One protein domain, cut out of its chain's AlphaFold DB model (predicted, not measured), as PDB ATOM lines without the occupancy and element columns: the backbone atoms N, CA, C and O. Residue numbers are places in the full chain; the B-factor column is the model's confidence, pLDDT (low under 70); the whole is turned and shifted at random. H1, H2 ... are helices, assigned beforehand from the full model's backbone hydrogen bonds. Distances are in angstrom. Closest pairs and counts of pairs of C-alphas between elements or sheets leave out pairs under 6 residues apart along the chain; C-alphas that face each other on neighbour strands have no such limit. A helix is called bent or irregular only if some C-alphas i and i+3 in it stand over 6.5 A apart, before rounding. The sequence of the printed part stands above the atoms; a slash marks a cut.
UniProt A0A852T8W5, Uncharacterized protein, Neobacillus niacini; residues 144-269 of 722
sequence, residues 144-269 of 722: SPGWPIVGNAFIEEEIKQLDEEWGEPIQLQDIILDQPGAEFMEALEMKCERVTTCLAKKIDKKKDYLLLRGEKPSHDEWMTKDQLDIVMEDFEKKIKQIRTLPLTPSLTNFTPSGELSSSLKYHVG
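What this domain is: This is residues 144 to 269 of the 722 residues of an uncharacterized protein of Neobacillus niacini (UniProt A0A852T8W5). Four helices, H1, H2, H3 and H5, make a rod-shaped up-and-down bundle, each running against the one before it. H2 is the long beam of the rod, with H1 and H3 beside it, and H5 closes the ring by packing on both H1 and H3 at a slant; the short H4 lies away from H2, before H5. The printed part has 126 residues with five named helices, in the order H1, H2, H3, H4, H5, and no named strand, and its class is all helix. It is only just loose, close to compact, with a radius of gyration of the C-alphas of 16.7 A and spans of 55 by 26 by 23 A.

Where its parts are: Start at Ser 144; residues 144 to 155 hold no named element. Find C-alpha 156 at (71.830, 116.196, 68.832), where H1 begins; it runs to residue 166, 16.1 A. Next look at C-alpha 182 at (94.505, 141.437, 74.194): from there H2, residues 182 to 213, runs 47.2 A. H3, residues 225 to 242, covers 26.3 A. H4, residues 249 to 253, is irregular, but only just: C-alphas 249 and 252 are 6.6 A apart. H5, residues 256 to 268, ends at C-alpha 268 at (81.496, 106.357, 73.159), 17.4 A from its first.

How they stand to each other: Begin the bundle at H1 and H2, a helical hairpin at a shallow tilt of 28 degrees; H2 touches H1 with residues 191 to 199 alone, the closest C-alphas being those of Glu 165 and Val 195, 5.7 A. H2 and H3 touch as a second hairpin, opposite ways at a shallow tilt of 7 degrees, closest at the C-alphas of Lys 207 and Lys 225, 6.3 A. H3 and H5 touch at a steep tilt of 39 degrees, opposite ways, closest at the C-alphas of Val 231 and Ser 263, 5.8 A. H5 touches H1 with residues 256 to 261 alone, at a steep tilt of 41 degrees, closest at the C-alphas of Ile 159 and Ser 257, 5.3 A. H1 and H3 are apart. H4 touches no helix; it is close to H3 but not clearly touching, with C-alphas 242 and 251 at 7.2 A. In H3 and H5 every O i to N i+4 pair is within hydrogen-bond range; in H1 5 of 7 are, in H2 27 of 28, in H4 0 of 1, with 1 of 2 O i to N i+3 pairs.

The domain as a whole: The two C-alphas farthest apart, those of Asp 174 and Lys 216, are 56.1 A apart. The printed part has no cut. The links H1 to H2 and H2 to H3 are long, with 15 and 11 residues. Mean pLDDT of the printed part is 84.4; look for values under 70 at residues 145 to 150 and 212 to 221, of which 212 and 213 belong to H2.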
ATOM      1  N   SER A 144      65.620 113.209  70.197       71.69
ATOM      2  CA  SER A 144      65.124 112.925  71.538       71.69
ATOM      3  C   SER A 144      64.176 111.716  71.499       71.69
ATOM      4  O   SER A 144      63.278 111.681  70.651       71.69
ATOM      5  N   PRO A 145      64.321 110.727  72.404       65.06
ATOM      6  CA  PRO A 145      63.487 109.523  72.430       65.06
ATOM      7  C   PRO A 145      62.007 109.768  72.799       65.06
ATOM      8  O   PRO A 145      61.267 108.805  73.009       65.06
ATOM      9  N   GLY A 146      61.554 111.023  72.835       63.25
ATOM     10  CA  GLY A 146      60.250 111.430  73.347       63.25
ATOM     11  C   GLY A 146      60.267 111.611  74.865       63.25
ATOM     12  O   GLY A 146      61.302 111.485  75.517       63.25
ATOM     13  N   TRP A 147      59.109 111.951  75.434       44.19
ATOM     14  CA  TRP A 147      58.928 112.061  76.882       44.19
ATOM     15  C   TRP A 147      58.582 110.694  77.504       44.19
ATOM     16  O   TRP A 147      57.752 109.984  76.931       44.19
ATOM     17  N   PRO A 148      59.106 110.358  78.699       51.62
ATOM     18  CA  PRO A 148      60.165 111.061  79.429       51.62
ATOM     19  C   PRO A 148      61.539 110.842  78.773       51.62
ATOM     20  O   PRO A 148      61.765 109.809  78.154       51.62
ATOM     21  N   ILE A 149      62.462 111.801  78.925       54.97
ATOM     22  CA  ILE A 149      63.864 111.643  78.501       54.97
ATOM     23  C   ILE A 149      64.459 110.504  79.339       54.97
ATOM     24  O   ILE A 149      64.768 110.685  80.517       54.97
ATOM     25  N   VAL A 150      64.537 109.304  78.767       56.38
ATOM     26  CA  VAL A 150      65.082 108.131  79.453       56.38
ATOM     27  C   VAL A 150      66.556 107.984  79.086       56.38
ATOM     28  O   VAL A 150      66.887 107.615  77.961       56.38
ATOM     29  N   GLY A 151      67.431 108.266  80.049       70.88
ATOM     30  CA  GLY A 151      68.839 107.881  80.008       70.88
ATOM     31  C   GLY A 151      69.819 109.046  80.116       70.88
ATOM     32  O   GLY A 151      69.448 110.216  80.193       70.88
ATOM     33  N   ASN A 152      71.102 108.701  80.110       83.12
ATOM     34  CA  ASN A 152      72.227 109.627  80.225       83.12
ATOM     35  C   ASN A 152      73.008 109.814  78.907       83.12
ATOM     36  O   ASN A 152      74.142 110.282  78.934       83.12
ATOM     37  N   ALA A 153      72.414 109.467  77.763       87.00
ATOM     38  CA  ALA A 153      72.981 109.751  76.445       87.00
ATOM     39  C   ALA A 153      72.882 111.246  76.099       87.00
ATOM     40  O   ALA A 153      71.974 111.941  76.565       87.00
ATOM     41  N   PHE A 154      73.786 111.743  75.256       90.56
ATOM     42  CA  PHE A 154      73.614 113.038  74.593       90.56
ATOM     43  C   PHE A 154      72.602 112.928  73.449       90.56
ATOM     44  O   PHE A 154      72.509 111.889  72.794       90.56
ATOM     45  N   ILE A 155      71.866 114.008  73.194       90.81
ATOM     46  CA  ILE A 155      71.012 114.160  72.006       90.81
ATOM     47  C   ILE A 155      71.548 115.285  71.112       90.81
ATOM     48  O   ILE A 155      72.140 116.240  71.610       90.81
ATOM     49  N   GLU A 156      71.318 115.211  69.802       91.69
ATOM     50  CA  GLU A 156      71.830 116.196  68.832       91.69
ATOM     51  C   GLU A 156      71.425 117.641  69.190       91.69
ATOM     52  O   GLU A 156      72.219 118.571  69.070       91.69
ATOM     53  N   GLU A 157      70.209 117.823  69.706       90.44
ATOM     54  CA  GLU A 157      69.695 119.108  70.196       90.44
ATOM     55  C   GLU A 157      70.555 119.677  71.339       90.44
ATOM     56  O   GLU A 157      70.857 120.866  71.362       90.44
ATOM     57  N   GLU A 158      71.005 118.831  72.273       91.12
ATOM     58  CA  GLU A 158      71.867 119.252  73.381       91.12
ATOM     59  C   GLU A 158      73.266 119.643  72.910       91.12
ATOM     60  O   GLU A 158      73.882 120.494  73.556       91.12
ATOM     61  N   ILE A 159      73.754 119.011  71.841       93.38
ATOM     62  CA  ILE A 159      75.063 119.274  71.239       93.38
ATOM     63  C   ILE A 159      75.018 120.599  70.468       93.38
ATOM     64  O   ILE A 159      75.900 121.435  70.644       93.38
ATOM     65  N   LYS A 160      73.959 120.839  69.680       93.19
ATOM     66  CA  LYS A 160      73.760 122.093  68.926       93.19
ATOM     67  C   LYS A 160      73.619 123.324  69.826       93.19
ATOM     68  O   LYS A 160      74.071 124.398  69.450       93.19
ATOM     69  N   GLN A 161      73.095 123.170  71.044       92.25
ATOM     70  CA  GLN A 161      73.057 124.256  72.039       92.25
ATOM     71  C   GLN A 161      74.448 124.804  72.405       92.25
ATOM     72  O   GLN A 161      74.551 125.934  72.875       92.25
ATOM     73  N   LEU A 162      75.533 124.047  72.203       94.00
ATOM     74  CA  LEU A 162      76.883 124.576  72.426       94.00
ATOM     75  C   LEU A 162      77.278 125.626  71.381       94.00
ATOM     76  O   LEU A 162      78.007 126.559  71.712       94.00
ATOM     77  N   ASP A 163      76.770 125.512  70.154       93.25
ATOM     78  CA  ASP A 163      76.990 126.522  69.114       93.25
ATOM     79  C   ASP A 163      76.196 127.801  69.421       93.25
ATOM     80  O   ASP A 163      76.677 128.906  69.180       93.25
ATOM     81  N   GLU A 164      75.010 127.673  70.024       92.12
ATOM     82  CA  GLU A 164      74.231 128.823  70.509       92.12
ATOM     83  C   GLU A 164      74.995 129.590  71.604       92.12
ATOM     84  O   GLU A 164      75.029 130.822  71.602       92.12
ATOM     85  N   GLU A 165      75.671 128.871  72.508       92.19
ATOM     86  CA  GLU A 165      76.527 129.477  73.535       92.19
ATOM     87  C   GLU A 165      77.812 130.093  72.968       92.19
ATOM     88  O   GLU A 165      78.306 131.093  73.497       92.19
ATOM     89  N   TRP A 166      78.337 129.544  71.873       91.50
ATOM     90  CA  TRP A 166      79.460 130.132  71.140       91.50
ATOM     91  C   TRP A 166      79.097 131.467  70.476       91.50
ATOM     92  O   TRP A 166      79.927 132.384  70.387       91.50
ATOM     93  N   GLY A 167      77.838 131.604  70.057       88.19
ATOM     94  CA  GLY A 167      77.298 132.806  69.432       88.19
ATOM     95  C   GLY A 167      77.824 133.021  68.013       88.19
ATOM     96  O   GLY A 167      78.105 132.075  67.283       88.19
ATOM     97  N   GLU A 168      77.944 134.287  67.601       85.38
ATOM     98  CA  GLU A 168      78.307 134.616  66.218       85.38
ATOM     99  C   GLU A 168      79.712 134.112  65.824       85.38
ATOM    100  O   GLU A 168      80.633 134.167  66.656       85.38
ATOM    101  N   PRO A 169      79.906 133.662  64.566       84.62
ATOM    102  CA  PRO A 169      81.210 133.264  64.045       84.62
ATOM    103  C   PRO A 169      82.259 134.366  64.199       84.62
ATOM    104  O   PRO A 169      81.972 135.555  64.059       84.62
ATOM    105  N   ILE A 170      83.499 133.964  64.465       84.94
ATOM    106  CA  ILE A 170      84.599 134.903  64.675       84.94
ATOM    107  C   ILE A 170      85.080 135.436  63.322       84.94
ATOM    108  O   ILE A 170      85.477 134.663  62.455       84.94
ATOM    109  N   GLN A 171      85.090 136.757  63.145       82.62
ATOM    110  CA  GLN A 171      85.624 137.396  61.939       82.62
ATOM    111  C   GLN A 171      87.125 137.669  62.104       82.62
ATOM    112  O   GLN A 171      87.522 138.469  62.946       82.62
ATOM    113  N   LEU A 172      87.965 137.010  61.296       83.50
ATOM    114  CA  LEU A 172      89.434 137.110  61.379       83.50
ATOM    115  C   LEU A 172      90.062 138.158  60.438       83.50
ATOM    116  O   LEU A 172      91.283 138.256  60.385       83.50
ATOM    117  N   GLN A 173      89.264 138.915  59.672       79.56
ATOM    118  CA  GLN A 173      89.745 139.750  58.553       79.56
ATOM    119  C   GLN A 173      90.780 140.817  58.962       79.56
ATOM    120  O   GLN A 173      91.664 141.117  58.164       79.56
ATOM    121  N   ASP A 174      90.730 141.294  60.210       75.19
ATOM    122  CA  ASP A 174      91.617 142.340  60.744       75.19
ATOM    123  C   ASP A 174      92.521 141.854  61.899       75.19
ATOM    124  O   ASP A 174      93.108 142.658  62.625       75.19
ATOM    125  N   ILE A 175      92.638 140.535  62.107       80.75
ATOM    126  CA  ILE A 175      93.333 139.950  63.265       80.75
ATOM    127  C   ILE A 175      94.673 139.340  62.845       80.75
ATOM    128  O   ILE A 175      94.735 138.442  62.008       80.75
ATOM    129  N   ILE A 176      95.759 139.777  63.488       83.50
ATOM    130  CA  ILE A 176      97.087 139.169  63.336       83.50
ATOM    131  C   ILE A 176      97.123 137.879  64.165       83.50
ATOM    132  O   ILE A 176      97.234 137.930  65.384       83.50
ATOM    133  N   LEU A 177      97.026 136.718  63.517       83.88
ATOM    134  CA  LEU A 177      96.867 135.419  64.193       83.88
ATOM    135  C   LEU A 177      98.059 135.006  65.078       83.88
ATOM    136  O   LEU A 177      97.872 134.288  66.061       83.88
ATOM    137  N   ASP A 178      99.265 135.476  64.756       82.44
ATOM    138  CA  ASP A 178     100.477 135.188  65.535       82.44
ATOM    139  C   ASP A 178     100.562 136.026  66.823       82.44
ATOM    140  O   ASP A 178     101.164 135.601  67.809       82.44
ATOM    141  N   GLN A 179      99.966 137.223  66.811       85.69
ATOM    142  CA  GLN A 179      99.936 138.178  67.924       85.69
ATOM    143  C   GLN A 179      98.602 138.944  67.939       85.69
ATOM    144  O   GLN A 179      98.555 140.134  67.614       85.69
ATOM    145  N   PRO A 180      97.498 138.265  68.282       85.81
ATOM    146  CA  PRO A 180      96.188 138.892  68.363       85.81
ATOM    147  C   PRO A 180      96.139 139.912  69.509       85.81
ATOM    148  O   PRO A 180      96.858 139.798  70.504       85.81
ATOM    149  N   GLY A 181      95.270 140.918  69.379       87.50
ATOM    150  CA  GLY A 181      95.068 141.925  70.424       87.50
ATOM    151  C   GLY A 181      94.547 141.318  71.732       87.50
ATOM    152  O   GLY A 181      93.799 140.340  71.716       87.50
ATOM    153  N   ALA A 182      94.907 141.921  72.869       87.06
ATOM    154  CA  ALA A 182      94.505 141.437  74.194       87.06
ATOM    155  C   ALA A 182      92.975 141.364  74.361       87.06
ATOM    156  O   ALA A 182      92.465 140.360  74.845       87.06
ATOM    157  N   GLU A 183      92.245 142.374  73.874       86.94
ATOM    158  CA  GLU A 183      90.773 142.414  73.913       86.94
ATOM    159  C   GLU A 183      90.136 141.258  73.130       86.94
ATOM    160  O   GLU A 183      89.137 140.676  73.552       86.94
ATOM    161  N   PHE A 184      90.737 140.884  71.996       90.19
ATOM    162  CA  PHE A 184      90.272 139.747  71.209       90.19
ATOM    163  C   PHE A 184      90.509 138.423  71.942       90.19
ATOM    164  O   PHE A 184      89.621 137.573  71.974       90.19
ATOM    165  N   MET A 185      91.689 138.254  72.547       90.38
ATOM    166  CA  MET A 185      92.013 137.049  73.315       90.38
ATOM    167  C   MET A 185      91.111 136.889  74.542       90.38
ATOM    168  O   MET A 185      90.645 135.782  74.795       90.38
ATOM    169  N   GLU A 186      90.799 137.977  75.251       89.19
ATOM    170  CA  GLU A 186      89.870 137.963  76.389       89.19
ATOM    171  C   GLU A 186      88.439 137.606  75.946       89.19
ATOM    172  O   GLU A 186      87.779 136.768  76.560       89.19
ATOM    173  N   ALA A 187      87.968 138.161  74.822       88.44
ATOM    174  CA  ALA A 187      86.672 137.799  74.249       88.44
ATOM    175  C   ALA A 187      86.611 136.325  73.804       88.44
ATOM    176  O   ALA A 187      85.588 135.659  73.998       88.44
ATOM    177  N   LEU A 188      87.699 135.805  73.227       90.44
ATOM    178  CA  LEU A 188      87.830 134.396  72.855       90.44
ATOM    179  C   LEU A 188      87.820 133.491  74.095       90.44
ATOM    180  O   LEU A 188      87.104 132.491  74.104       90.44
ATOM    181  N   GLU A 189      88.545 133.854  75.156       90.88
ATOM    182  CA  GLU A 189      88.529 133.117  76.423       90.88
ATOM    183  C   GLU A 189      87.137 133.074  77.044       90.88
ATOM    184  O   GLU A 189      86.671 131.990  77.394       90.88
ATOM    185  N   MET A 190      86.421 134.201  77.083       90.81
ATOM    186  CA  MET A 190      85.041 134.221  77.574       90.81
ATOM    187  C   MET A 190      84.116 133.302  76.763       90.81
ATOM    188  O   MET A 190      83.257 132.629  77.337       90.81
ATOM    189  N   LYS A 191      84.275 133.239  75.432       92.31
ATOM    190  CA  LYS A 191      83.511 132.301  74.590       92.31
ATOM    191  C   LYS A 191      83.835 130.846  74.932       92.31
ATOM    192  O   LYS A 191      82.915 130.047  75.112       92.31
ATOM    193  N   CYS A 192      85.119 130.510  75.058       92.50
ATOM    194  CA  CYS A 192      85.562 129.178  75.465       92.50
ATOM    195  C   CYS A 192      84.988 128.792  76.838       92.50
ATOM    196  O   CYS A 192      84.379 127.731  76.966       92.50
ATOM    197  N   GLU A 193      85.099 129.663  77.844       93.12
ATOM    198  CA  GLU A 193      84.601 129.413  79.202       93.12
ATOM    199  C   GLU A 193      83.086 129.206  79.253       93.12
ATOM    200  O   GLU A 193      82.611 128.301  79.946       93.12
ATOM    201  N   ARG A 194      82.311 129.997  78.500       93.56
ATOM    202  CA  ARG A 194      80.850 129.836  78.408       93.56
ATOM    203  C   ARG A 194      80.464 128.457  77.891       93.56
ATOM    204  O   ARG A 194      79.638 127.778  78.505       93.56
ATOM    205  N   VAL A 195      81.081 128.035  76.791       95.25
ATOM    206  CA  VAL A 195      80.816 126.735  76.169       95.25
ATOM    207  C   VAL A 195      81.242 125.591  77.089       95.25
ATOM    208  O   VAL A 195      80.457 124.670  77.318       95.25
ATOM    209  N   THR A 196      82.434 125.668  77.686       94.62
ATOM    210  CA  THR A 196      82.919 124.667  78.647       94.62
ATOM    211  C   THR A 196      81.998 124.562  79.863       94.62
ATOM    212  O   THR A 196      81.612 123.464  80.258       94.62
ATOM    213  N   THR A 197      81.554 125.693  80.417       94.62
ATOM    214  CA  THR A 197      80.618 125.724  81.552       94.62
ATOM    215  C   THR A 197      79.252 125.140  81.179       94.62
ATOM    216  O   THR A 197      78.614 124.469  81.993       94.62
ATOM    217  N   CYS A 198      78.779 125.380  79.950       94.50
ATOM    218  CA  CYS A 198      77.539 124.790  79.449       94.50
ATOM    219  C   CYS A 198      77.641 123.260  79.358       94.50
ATOM    220  O   CYS A 198      76.747 122.558  79.844       94.50
ATOM    221  N   LEU A 199      78.743 122.736  78.808       95.38
ATOM    222  CA  LEU A 199      78.975 121.294  78.744       95.38
ATOM    223  C   LEU A 199      79.093 120.670  80.138       95.38
ATOM    224  O   LEU A 199      78.425 119.668  80.394       95.38
ATOM    225  N   ALA A 200      79.848 121.286  81.052       94.88
ATOM    226  CA  ALA A 200      79.987 120.814  82.431       94.88
ATOM    227  C   ALA A 200      78.614 120.630  83.098       94.88
ATOM    228  O   ALA A 200      78.290 119.546  83.576       94.88
ATOM    229  N   LYS A 201      77.730 121.635  82.992       94.31
ATOM    230  CA  LYS A 201      76.353 121.553  83.513       94.31
ATOM    231  C   LYS A 201      75.541 120.408  82.899       94.31
ATOM    232  O   LYS A 201      74.698 119.825  83.579       94.31
ATOM    233  N   LYS A 202      75.724 120.115  81.606       92.44
ATOM    234  CA  LYS A 202      75.042 118.994  80.933       92.44
ATOM    235  C   LYS A 202      75.573 117.650  81.429       92.44
ATOM    236  O   LYS A 202      74.775 116.748  81.671       92.44
ATOM    237  N   ILE A 203      76.886 117.529  81.599       92.81
ATOM    238  CA  ILE A 203      77.540 116.322  82.112       92.81
ATOM    239  C   ILE A 203      77.136 116.057  83.561       92.81
ATOM    240  O   ILE A 203      76.744 114.935  83.872       92.81
ATOM    241  N   ASP A 204      77.131 117.080  84.415       91.25
ATOM    242  CA  ASP A 204      76.718 116.953  85.815       91.25
ATOM    243  C   ASP A 204      75.281 116.433  85.922       91.25
ATOM    244  O   ASP A 204      75.034 115.443  86.604       91.25
ATOM    245  N   LYS A 205      74.349 116.973  85.124       88.62
ATOM    246  CA  LYS A 205      72.970 116.453  85.051       88.62
ATOM    247  C   LYS A 205      72.903 114.976  84.645       88.62
ATOM    248  O   LYS A 205      72.058 114.236  85.146       88.62
ATOM    249  N   LYS A 206      73.766 114.536  83.725       88.69
ATOM    250  CA  LYS A 206      73.831 113.136  83.272       88.69
ATOM    251  C   LYS A 206      74.464 112.224  84.331       88.69
ATOM    252  O   LYS A 206      74.033 111.083  84.477       88.69
ATOM    253  N   LYS A 207      75.425 112.720  85.115       87.81
ATOM    254  CA  LYS A 207      75.983 112.011  86.280       87.81
ATOM    255  C   LYS A 207      74.979 111.916  87.429       87.81
ATOM    256  O   LYS A 207      74.866 110.854  88.038       87.81
ATOM    257  N   ASP A 208      74.219 112.978  87.681       84.94
ATOM    258  CA  ASP A 208      73.140 112.997  88.674       84.94
ATOM    259  C   ASP A 208      72.060 111.968  88.328       84.94
ATOM    260  O   ASP A 208      71.588 111.238  89.200       84.94
ATOM    261  N   TYR A 209      71.726 111.832  87.040       79.75
ATOM    262  CA  TYR A 209      70.823 110.785  86.563       79.75
ATOM    263  C   TYR A 209      71.310 109.374  86.940       79.75
ATOM    264  O   TYR A 209      70.519 108.567  87.428       79.75
ATOM    265  N   LEU A 210      72.609 109.093  86.771       76.75
ATOM    266  CA  LEU A 210      73.212 107.810  87.155       76.75
ATOM    267  C   LEU A 210      73.171 107.575  88.674       76.75
ATOM    268  O   LEU A 210      72.963 106.453  89.125       76.75
ATOM    269  N   LEU A 211      73.338 108.623  89.485       73.94
ATOM    270  CA  LEU A 211      73.268 108.519  90.948       73.94
ATOM    271  C   LEU A 211      71.853 108.184  91.450       73.94
ATOM    272  O   LEU A 211      71.710 107.467  92.439       73.94
ATOM    273  N   LEU A 212      70.815 108.671  90.767       69.88
ATOM    274  CA  LEU A 212      69.416 108.494  91.169       69.88
ATOM    275  C   LEU A 212      68.861 107.078  90.912       69.88
ATOM    276  O   LEU A 212      67.867 106.712  91.543       69.88
ATOM    277  N   ARG A 213      69.467 106.273  90.022       63.75
ATOM    278  CA  ARG A 213      69.008 104.901  89.703       63.75
ATOM    279  C   ARG A 213      69.697 103.770  90.496       63.75
ATOM    280  O   ARG A 213      69.166 102.660  90.509       63.75
ATOM    281  N   GLY A 214      70.775 104.048  91.237       52.56
ATOM    282  CA  GLY A 214      71.510 103.061  92.054       52.56
ATOM    283  C   GLY A 214      72.430 102.121  91.250       52.56
ATOM    284  O   GLY A 214      72.384 102.100  90.031       52.56
ATOM    285  N   GLU A 215      73.265 101.319  91.928       45.12
ATOM    286  CA  GLU A 215      74.335 100.465  91.340       45.12
ATOM    287  C   GLU A 215      73.861  99.274  90.473       45.12
ATOM    288  O   GLU A 215      74.651  98.387  90.147       45.12
ATOM    289  N   LYS A 216      72.576  99.198  90.111       40.91
ATOM    290  CA  LYS A 216      72.083  98.158  89.199       40.91
ATOM    291  C   LYS A 216      71.913  98.773  87.812       40.91
ATOM    292  O   LYS A 216      70.879  99.409  87.601       40.91
ATOM    293  N   PRO A 217      72.866  98.572  86.882       47.00
ATOM    294  CA  PRO A 217      72.766  99.128  85.542       47.00
ATOM    295  C   PRO A 217      71.495  98.598  84.886       47.00
ATOM    296  O   PRO A 217      71.337  97.404  84.624       47.00
ATOM    297  N   SER A 218      70.528  99.487  84.698       45.12
ATOM    298  CA  SER A 218      69.354  99.197  83.883       45.12
ATOM    299  C   SER A 218      69.741  99.255  82.405       45.12
ATOM    300  O   SER A 218      70.666  99.980  82.050       45.12
ATOM    301  N   HIS A 219      68.973  98.602  81.529       48.28
ATOM    302  CA  HIS A 219      69.109  98.697  80.064       48.28
ATOM    303  C   HIS A 219      69.020 100.134  79.483       48.28
ATOM    304  O   HIS A 219      69.156 100.305  78.278       48.28
ATOM    305  N   ASP A 220      68.809 101.154  80.326       53.38
ATOM    306  CA  ASP A 220      68.734 102.575  79.969       53.38
ATOM    307  C   ASP A 220      70.010 103.381  80.321       53.38
ATOM    308  O   ASP A 220      70.032 104.604  80.148       53.38
ATOM    309  N   GLU A 221      71.053 102.743  80.870       61.88
ATOM    310  CA  GLU A 221      72.362 103.379  81.072       61.88
ATOM    311  C   GLU A 221      73.192 103.281  79.791       61.88
ATOM    312  O   GLU A 221      73.627 102.209  79.378       61.88
ATOM    313  N   TRP A 222      73.392 104.427  79.142       74.62
ATOM    314  CA  TRP A 222      74.011 104.524  77.822       74.62
ATOM    315  C   TRP A 222      75.502 104.842  77.871       74.62
ATOM    316  O   TRP A 222      76.231 104.474  76.950       74.62
ATOM    317  N   MET A 223      75.933 105.543  78.922       82.25
ATOM    318  CA  MET A 223      77.313 105.987  79.137       82.25
ATOM    319  C   MET A 223      77.743 105.749  80.589       82.25
ATOM    320  O   MET A 223      76.928 105.856  81.505       82.25
ATOM    321  N   THR A 224      79.021 105.476  80.832       83.81
ATOM    322  CA  THR A 224      79.562 105.402  82.200       83.81
ATOM    323  C   THR A 224      79.960 106.789  82.720       83.81
ATOM    324  O   THR A 224      80.087 107.744  81.951       83.81
ATOM    325  N   LYS A 225      80.171 106.921  84.038       85.94
ATOM    326  CA  LYS A 225      80.718 108.159  84.626       85.94
ATOM    327  C   LYS A 225      82.093 108.483  84.042       85.94
ATOM    328  O   LYS A 225      82.293 109.603  83.589       85.94
ATOM    329  N   ASP A 226      82.955 107.476  83.942       87.94
ATOM    330  CA  ASP A 226      84.301 107.618  83.387       87.94
ATOM    331  C   ASP A 226      84.267 108.080  81.923       87.94
ATOM    332  O   ASP A 226      85.033 108.952  81.533       87.94
ATOM    333  N   GLN A 227      83.334 107.565  81.111       89.38
ATOM    334  CA  GLN A 227      83.151 108.040  79.735       89.38
ATOM    335  C   GLN A 227      82.733 109.513  79.685       89.38
ATOM    336  O   GLN A 227      83.219 110.253  78.834       89.38
ATOM    337  N   LEU A 228      81.849 109.953  80.585       91.88
ATOM    338  CA  LEU A 228      81.452 111.360  80.675       91.88
ATOM    339  C   LEU A 228      82.630 112.257  81.091       91.88
ATOM    340  O   LEU A 228      82.785 113.341  80.533       91.88
ATOM    341  N   ASP A 229      83.459 111.802  82.031       93.94
ATOM    342  CA  ASP A 229      84.669 112.509  82.466       93.94
ATOM    343  C   ASP A 229      85.698 112.631  81.339       93.94
ATOM    344  O   ASP A 229      86.140 113.734  81.023       93.94
ATOM    345  N   ILE A 230      85.998 111.529  80.651       94.12
ATOM    346  CA  ILE A 230      86.939 111.511  79.524       94.12
ATOM    347  C   ILE A 230      86.465 112.427  78.388       94.12
ATOM    348  O   ILE A 230      87.264 113.164  77.811       94.12
ATOM    349  N   VAL A 231      85.166 112.420  78.071       94.62
ATOM    350  CA  VAL A 231      84.597 113.312  77.048       94.62
ATOM    351  C   VAL A 231      84.752 114.780  77.449       94.62
ATOM    352  O   VAL A 231      85.074 115.602  76.591       94.62
ATOM    353  N   MET A 232      84.563 115.119  78.729       95.69
ATOM    354  CA  MET A 232      84.795 116.480  79.225       95.69
ATOM    355  C   MET A 232      86.261 116.883  79.077       95.69
ATOM    356  O   MET A 232      86.554 117.954  78.551       95.69
ATOM    357  N   GLU A 233      87.181 116.026  79.519       95.94
ATOM    358  CA  GLU A 233      88.618 116.290  79.463       95.94
ATOM    359  C   GLU A 233      89.111 116.489  78.023       95.94
ATOM    360  O   GLU A 233      89.845 117.443  77.744       95.94
ATOM    361  N   ASP A 234      88.685 115.629  77.091       95.12
ATOM    362  CA  ASP A 234      89.037 115.748  75.674       95.12
ATOM    363  C   ASP A 234      88.440 117.016  75.050       95.12
ATOM    364  O   ASP A 234      89.139 117.763  74.358       95.12
ATOM    365  N   PHE A 235      87.177 117.319  75.354       95.56
ATOM    366  CA  PHE A 235      86.535 118.542  74.888       95.56
ATOM    367  C   PHE A 235      87.245 119.795  75.412       95.56
ATOM    368  O   PHE A 235      87.575 120.690  74.638       95.56
ATOM    369  N   GLU A 236      87.548 119.865  76.711       94.31
ATOM    370  CA  GLU A 236      88.304 120.978  77.287       94.31
ATOM    371  C   GLU A 236      89.669 121.143  76.632       94.31
ATOM    372  O   GLU A 236      90.108 122.267  76.385       94.31
ATOM    373  N   LYS A 237      90.360 120.035  76.367       94.19
ATOM    374  CA  LYS A 237      91.657 120.050  75.699       94.19
ATOM    375  C   LYS A 237      91.538 120.629  74.289       94.19
ATOM    376  O   LYS A 237      92.331 121.504  73.944       94.19
ATOM    377  N   LYS A 238      90.540 120.200  73.512       92.38
ATOM    378  CA  LYS A 238      90.251 120.724  72.167       92.38
ATOM    379  C   LYS A 238      89.893 122.209  72.205       92.38
ATOM    380  O   LYS A 238      90.484 122.995  71.474       92.38
ATOM    381  N   ILE A 239      89.039 122.633  73.138       91.69
ATOM    382  CA  ILE A 239      88.695 124.050  73.318       91.69
ATOM    383  C   ILE A 239      89.919 124.889  73.718       91.69
ATOM    384  O   ILE A 239      90.131 125.976  73.183       91.69
ATOM    385  N   LYS A 240      90.777 124.383  74.611       89.12
ATOM    386  CA  LYS A 240      92.025 125.058  75.007       89.12
ATOM    387  C   LYS A 240      93.004 125.189  73.837       89.12
ATOM    388  O   LYS A 240      93.718 126.187  73.777       89.12
ATOM    389  N   GLN A 241      93.035 124.233  72.907       88.88
ATOM    390  CA  GLN A 241      93.903 124.305  71.726       88.88
ATOM    391  C   GLN A 241      93.553 125.488  70.821       88.88
ATOM    392  O   GLN A 241      94.459 126.128  70.297       88.88
ATOM    393  N   ILE A 242      92.274 125.845  70.721       87.38
ATOM    394  CA  ILE A 242      91.795 126.941  69.866       87.38
ATOM    395  C   ILE A 242      92.382 128.297  70.261       87.38
ATOM    396  O   ILE A 242      92.645 129.129  69.399       87.38
ATOM    397  N   ARG A 243      92.606 128.520  71.560       84.81
ATOM    398  CA  ARG A 243      93.213 129.755  72.083       84.81
ATOM    399  C   ARG A 243      94.746 129.723  72.113       84.81
ATOM    400  O   ARG A 243      95.362 130.637  72.654       84.81
ATOM    401  N   THR A 244      95.379 128.666  71.601       86.19
ATOM    402  CA  THR A 244      96.844 128.539  71.629       86.19
ATOM    403  C   THR A 244      97.446 129.291  70.449       86.19
ATOM    404  O   THR A 244      97.008 129.113  69.318       86.19
ATOM    405  N   LEU A 245      98.452 130.130  70.704       84.50
ATOM    406  CA  LEU A 245      99.148 130.867  69.648       84.50
ATOM    407  C   LEU A 245     100.127 129.961  68.876       84.50
ATOM    408  O   LEU A 245     100.791 129.129  69.504       84.50
ATOM    409  N   PRO A 246     100.300 130.163  67.555       86.00
ATOM    410  CA  PRO A 246      99.531 131.071  66.694       86.00
ATOM    411  C   PRO A 246      98.111 130.546  66.431       86.00
ATOM    412  O   PRO A 246      97.908 129.341  66.272       86.00
ATOM    413  N   LEU A 247      97.131 131.453  66.369       86.56
ATOM    414  CA  LEU A 247      95.738 131.079  66.118       86.56
ATOM    415  C   LEU A 247      95.566 130.503  64.709       86.56
ATOM    416  O   LEU A 247      96.217 130.926  63.752       86.56
ATOM    417  N   THR A 248      94.647 129.552  64.554       85.94
ATOM    418  CA  THR A 248      94.413 128.910  63.259       85.94
ATOM    419  C   THR A 248      93.375 129.672  62.424       85.94
ATOM    420  O   THR A 248      92.339 130.089  62.946       85.94
ATOM    421  N   PRO A 249      93.555 129.781  61.090       83.06
ATOM    422  CA  PRO A 249      92.544 130.357  60.193       83.06
ATOM    423  C   PRO A 249      91.194 129.619  60.221       83.06
ATOM    424  O   PRO A 249      90.166 130.174  59.833       83.06
ATOM    425  N   SER A 250      91.190 128.362  60.682       83.25
ATOM    426  CA  SER A 250      89.988 127.545  60.869       83.25
ATOM    427  C   SER A 250      89.056 128.060  61.970       83.25
ATOM    428  O   SER A 250      87.898 127.650  61.997       83.25
ATOM    429  N   LEU A 251      89.510 128.987  62.823       85.50
ATOM    430  CA  LEU A 251      88.719 129.569  63.909       85.50
ATOM    431  C   LEU A 251      87.427 130.254  63.421       85.50
ATOM    432  O   LEU A 251      86.420 130.231  64.123       85.50
ATOM    433  N   THR A 252      87.414 130.794  62.197       85.00
ATOM    434  CA  THR A 252      86.211 131.389  61.580       85.00
ATOM    435  C   THR A 252      85.058 130.388  61.458       85.00
ATOM    436  O   THR A 252      83.900 130.747  61.651       85.00
ATOM    437  N   ASN A 253      85.378 129.128  61.149       85.81
ATOM    438  CA  ASN A 253      84.408 128.057  60.904       85.81
ATOM    439  C   ASN A 253      84.321 127.074  62.078       85.81
ATOM    440  O   ASN A 253      83.794 125.974  61.926       85.81
ATOM    441  N   PHE A 254      84.890 127.440  63.224       90.19
ATOM    442  CA  PHE A 254      84.916 126.587  64.394       90.19
ATOM    443  C   PHE A 254      83.510 126.413  64.982       90.19
ATOM    444  O   PHE A 254      82.800 127.399  65.195       90.19
ATOM    445  N   THR A 255      83.139 125.170  65.297       91.81
ATOM    446  CA  THR A 255      81.892 124.844  65.998       91.81
ATOM    447  C   THR A 255      82.166 123.922  67.189       91.81
ATOM    448  O   THR A 255      82.687 122.814  67.010       91.81
ATOM    449  N   PRO A 256      81.800 124.319  68.423       93.31
ATOM    450  CA  PRO A 256      81.903 123.420  69.567       93.31
ATOM    451  C   PRO A 256      81.087 122.135  69.418       93.31
ATOM    452  O   PRO A 256      81.493 121.092  69.932       93.31
ATOM    453  N   SER A 257      79.951 122.177  68.713       94.38
ATOM    454  CA  SER A 257      79.164 120.979  68.416       94.38
ATOM    455  C   SER A 257      79.972 119.931  67.651       94.38
ATOM    456  O   SER A 257      79.846 118.738  67.935       94.38
ATOM    457  N   GLY A 258      80.830 120.362  66.719       93.31
ATOM    458  CA  GLY A 258      81.720 119.495  65.952       93.31
ATOM    459  C   GLY A 258      82.760 118.823  66.844       93.31
ATOM    460  O   GLY A 258      82.933 117.604  66.776       93.31
ATOM    461  N   GLU A 259      83.380 119.589  67.745       94.44
ATOM    462  CA  GLU A 259      84.347 119.048  68.705       94.44
ATOM    463  C   GLU A 259      83.704 118.044  69.660       94.44
ATOM    464  O   GLU A 259      84.209 116.928  69.782       94.44
ATOM    465  N   LEU A 260      82.556 118.369  70.267       95.56
ATOM    466  CA  LEU A 260      81.867 117.434  71.161       95.56
ATOM    467  C   LEU A 260      81.418 116.173  70.413       95.56
ATOM    468  O   LEU A 260      81.602 115.068  70.919       95.56
ATOM    469  N   SER A 261      80.868 116.312  69.203       94.56
ATOM    470  CA  SER A 261      80.469 115.165  68.377       94.56
ATOM    471  C   SER A 261      81.661 114.259  68.068       94.56
ATOM    472  O   SER A 261      81.540 113.037  68.124       94.56
ATOM    473  N   SER A 262      82.831 114.844  67.794       93.12
ATOM    474  CA  SER A 262      84.064 114.084  67.570       93.12
ATOM    475  C   SER A 262      84.543 113.358  68.836       93.12
ATOM    476  O   SER A 262      84.919 112.191  68.755       93.12
ATOM    477  N   SER A 263      84.483 114.007  70.006       94.25
ATOM    478  CA  SER A 263      84.841 113.404  71.298       94.25
ATOM    479  C   SER A 263      83.892 112.263  71.664       94.25
ATOM    480  O   SER A 263      84.338 111.192  72.067       94.25
ATOM    481  N   LEU A 264      82.585 112.452  71.466       93.50
ATOM    482  CA  LEU A 264      81.579 111.414  71.693       93.50
ATOM    483  C   LEU A 264      81.777 110.230  70.747       93.50
ATOM    484  O   LEU A 264      81.807 109.089  71.204       93.50
ATOM    485  N   LYS A 265      81.994 110.472  69.453       91.44
ATOM    486  CA  LYS A 265      82.271 109.399  68.491       91.44
ATOM    487  C   LYS A 265      83.508 108.587  68.890       91.44
ATOM    488  O   LYS A 265      83.461 107.360  68.861       91.44
ATOM    489  N   TYR A 266      84.578 109.264  69.306       90.31
ATOM    490  CA  TYR A 266      85.849 108.630  69.654       90.31
ATOM    491  C   TYR A 266      85.806 107.853  70.980       90.31
ATOM    492  O   TYR A 266      86.401 106.784  71.074       90.31
ATOM    493  N   HIS A 267      85.104 108.360  72.000       91.25
ATOM    494  CA  HIS A 267      85.095 107.768  73.347       91.25
ATOM    495  C   HIS A 267      83.872 106.890  73.655       91.25
ATOM    496  O   HIS A 267      83.926 106.072  74.572       91.25
ATOM    497  N   VAL A 268      82.779 107.039  72.903       89.44
ATOM    498  CA  VAL A 268      81.496 106.357  73.159       89.44
ATOM    499  C   VAL A 268      81.072 105.460  71.998       89.44
ATOM    500  O   VAL A 268      80.383 104.466  72.231       89.44
ATOM    501  N   GLY A 269      81.437 105.812  70.761       88.69
ATOM    502  CA  GLY A 269      81.145 105.014  69.569       88.69
ATOM    503  C   GLY A 269      82.035 103.774  69.450       88.69
ATOM    504  O   GLY A 269      82.899 103.525  70.279       88.69
TER     505      GLY A 269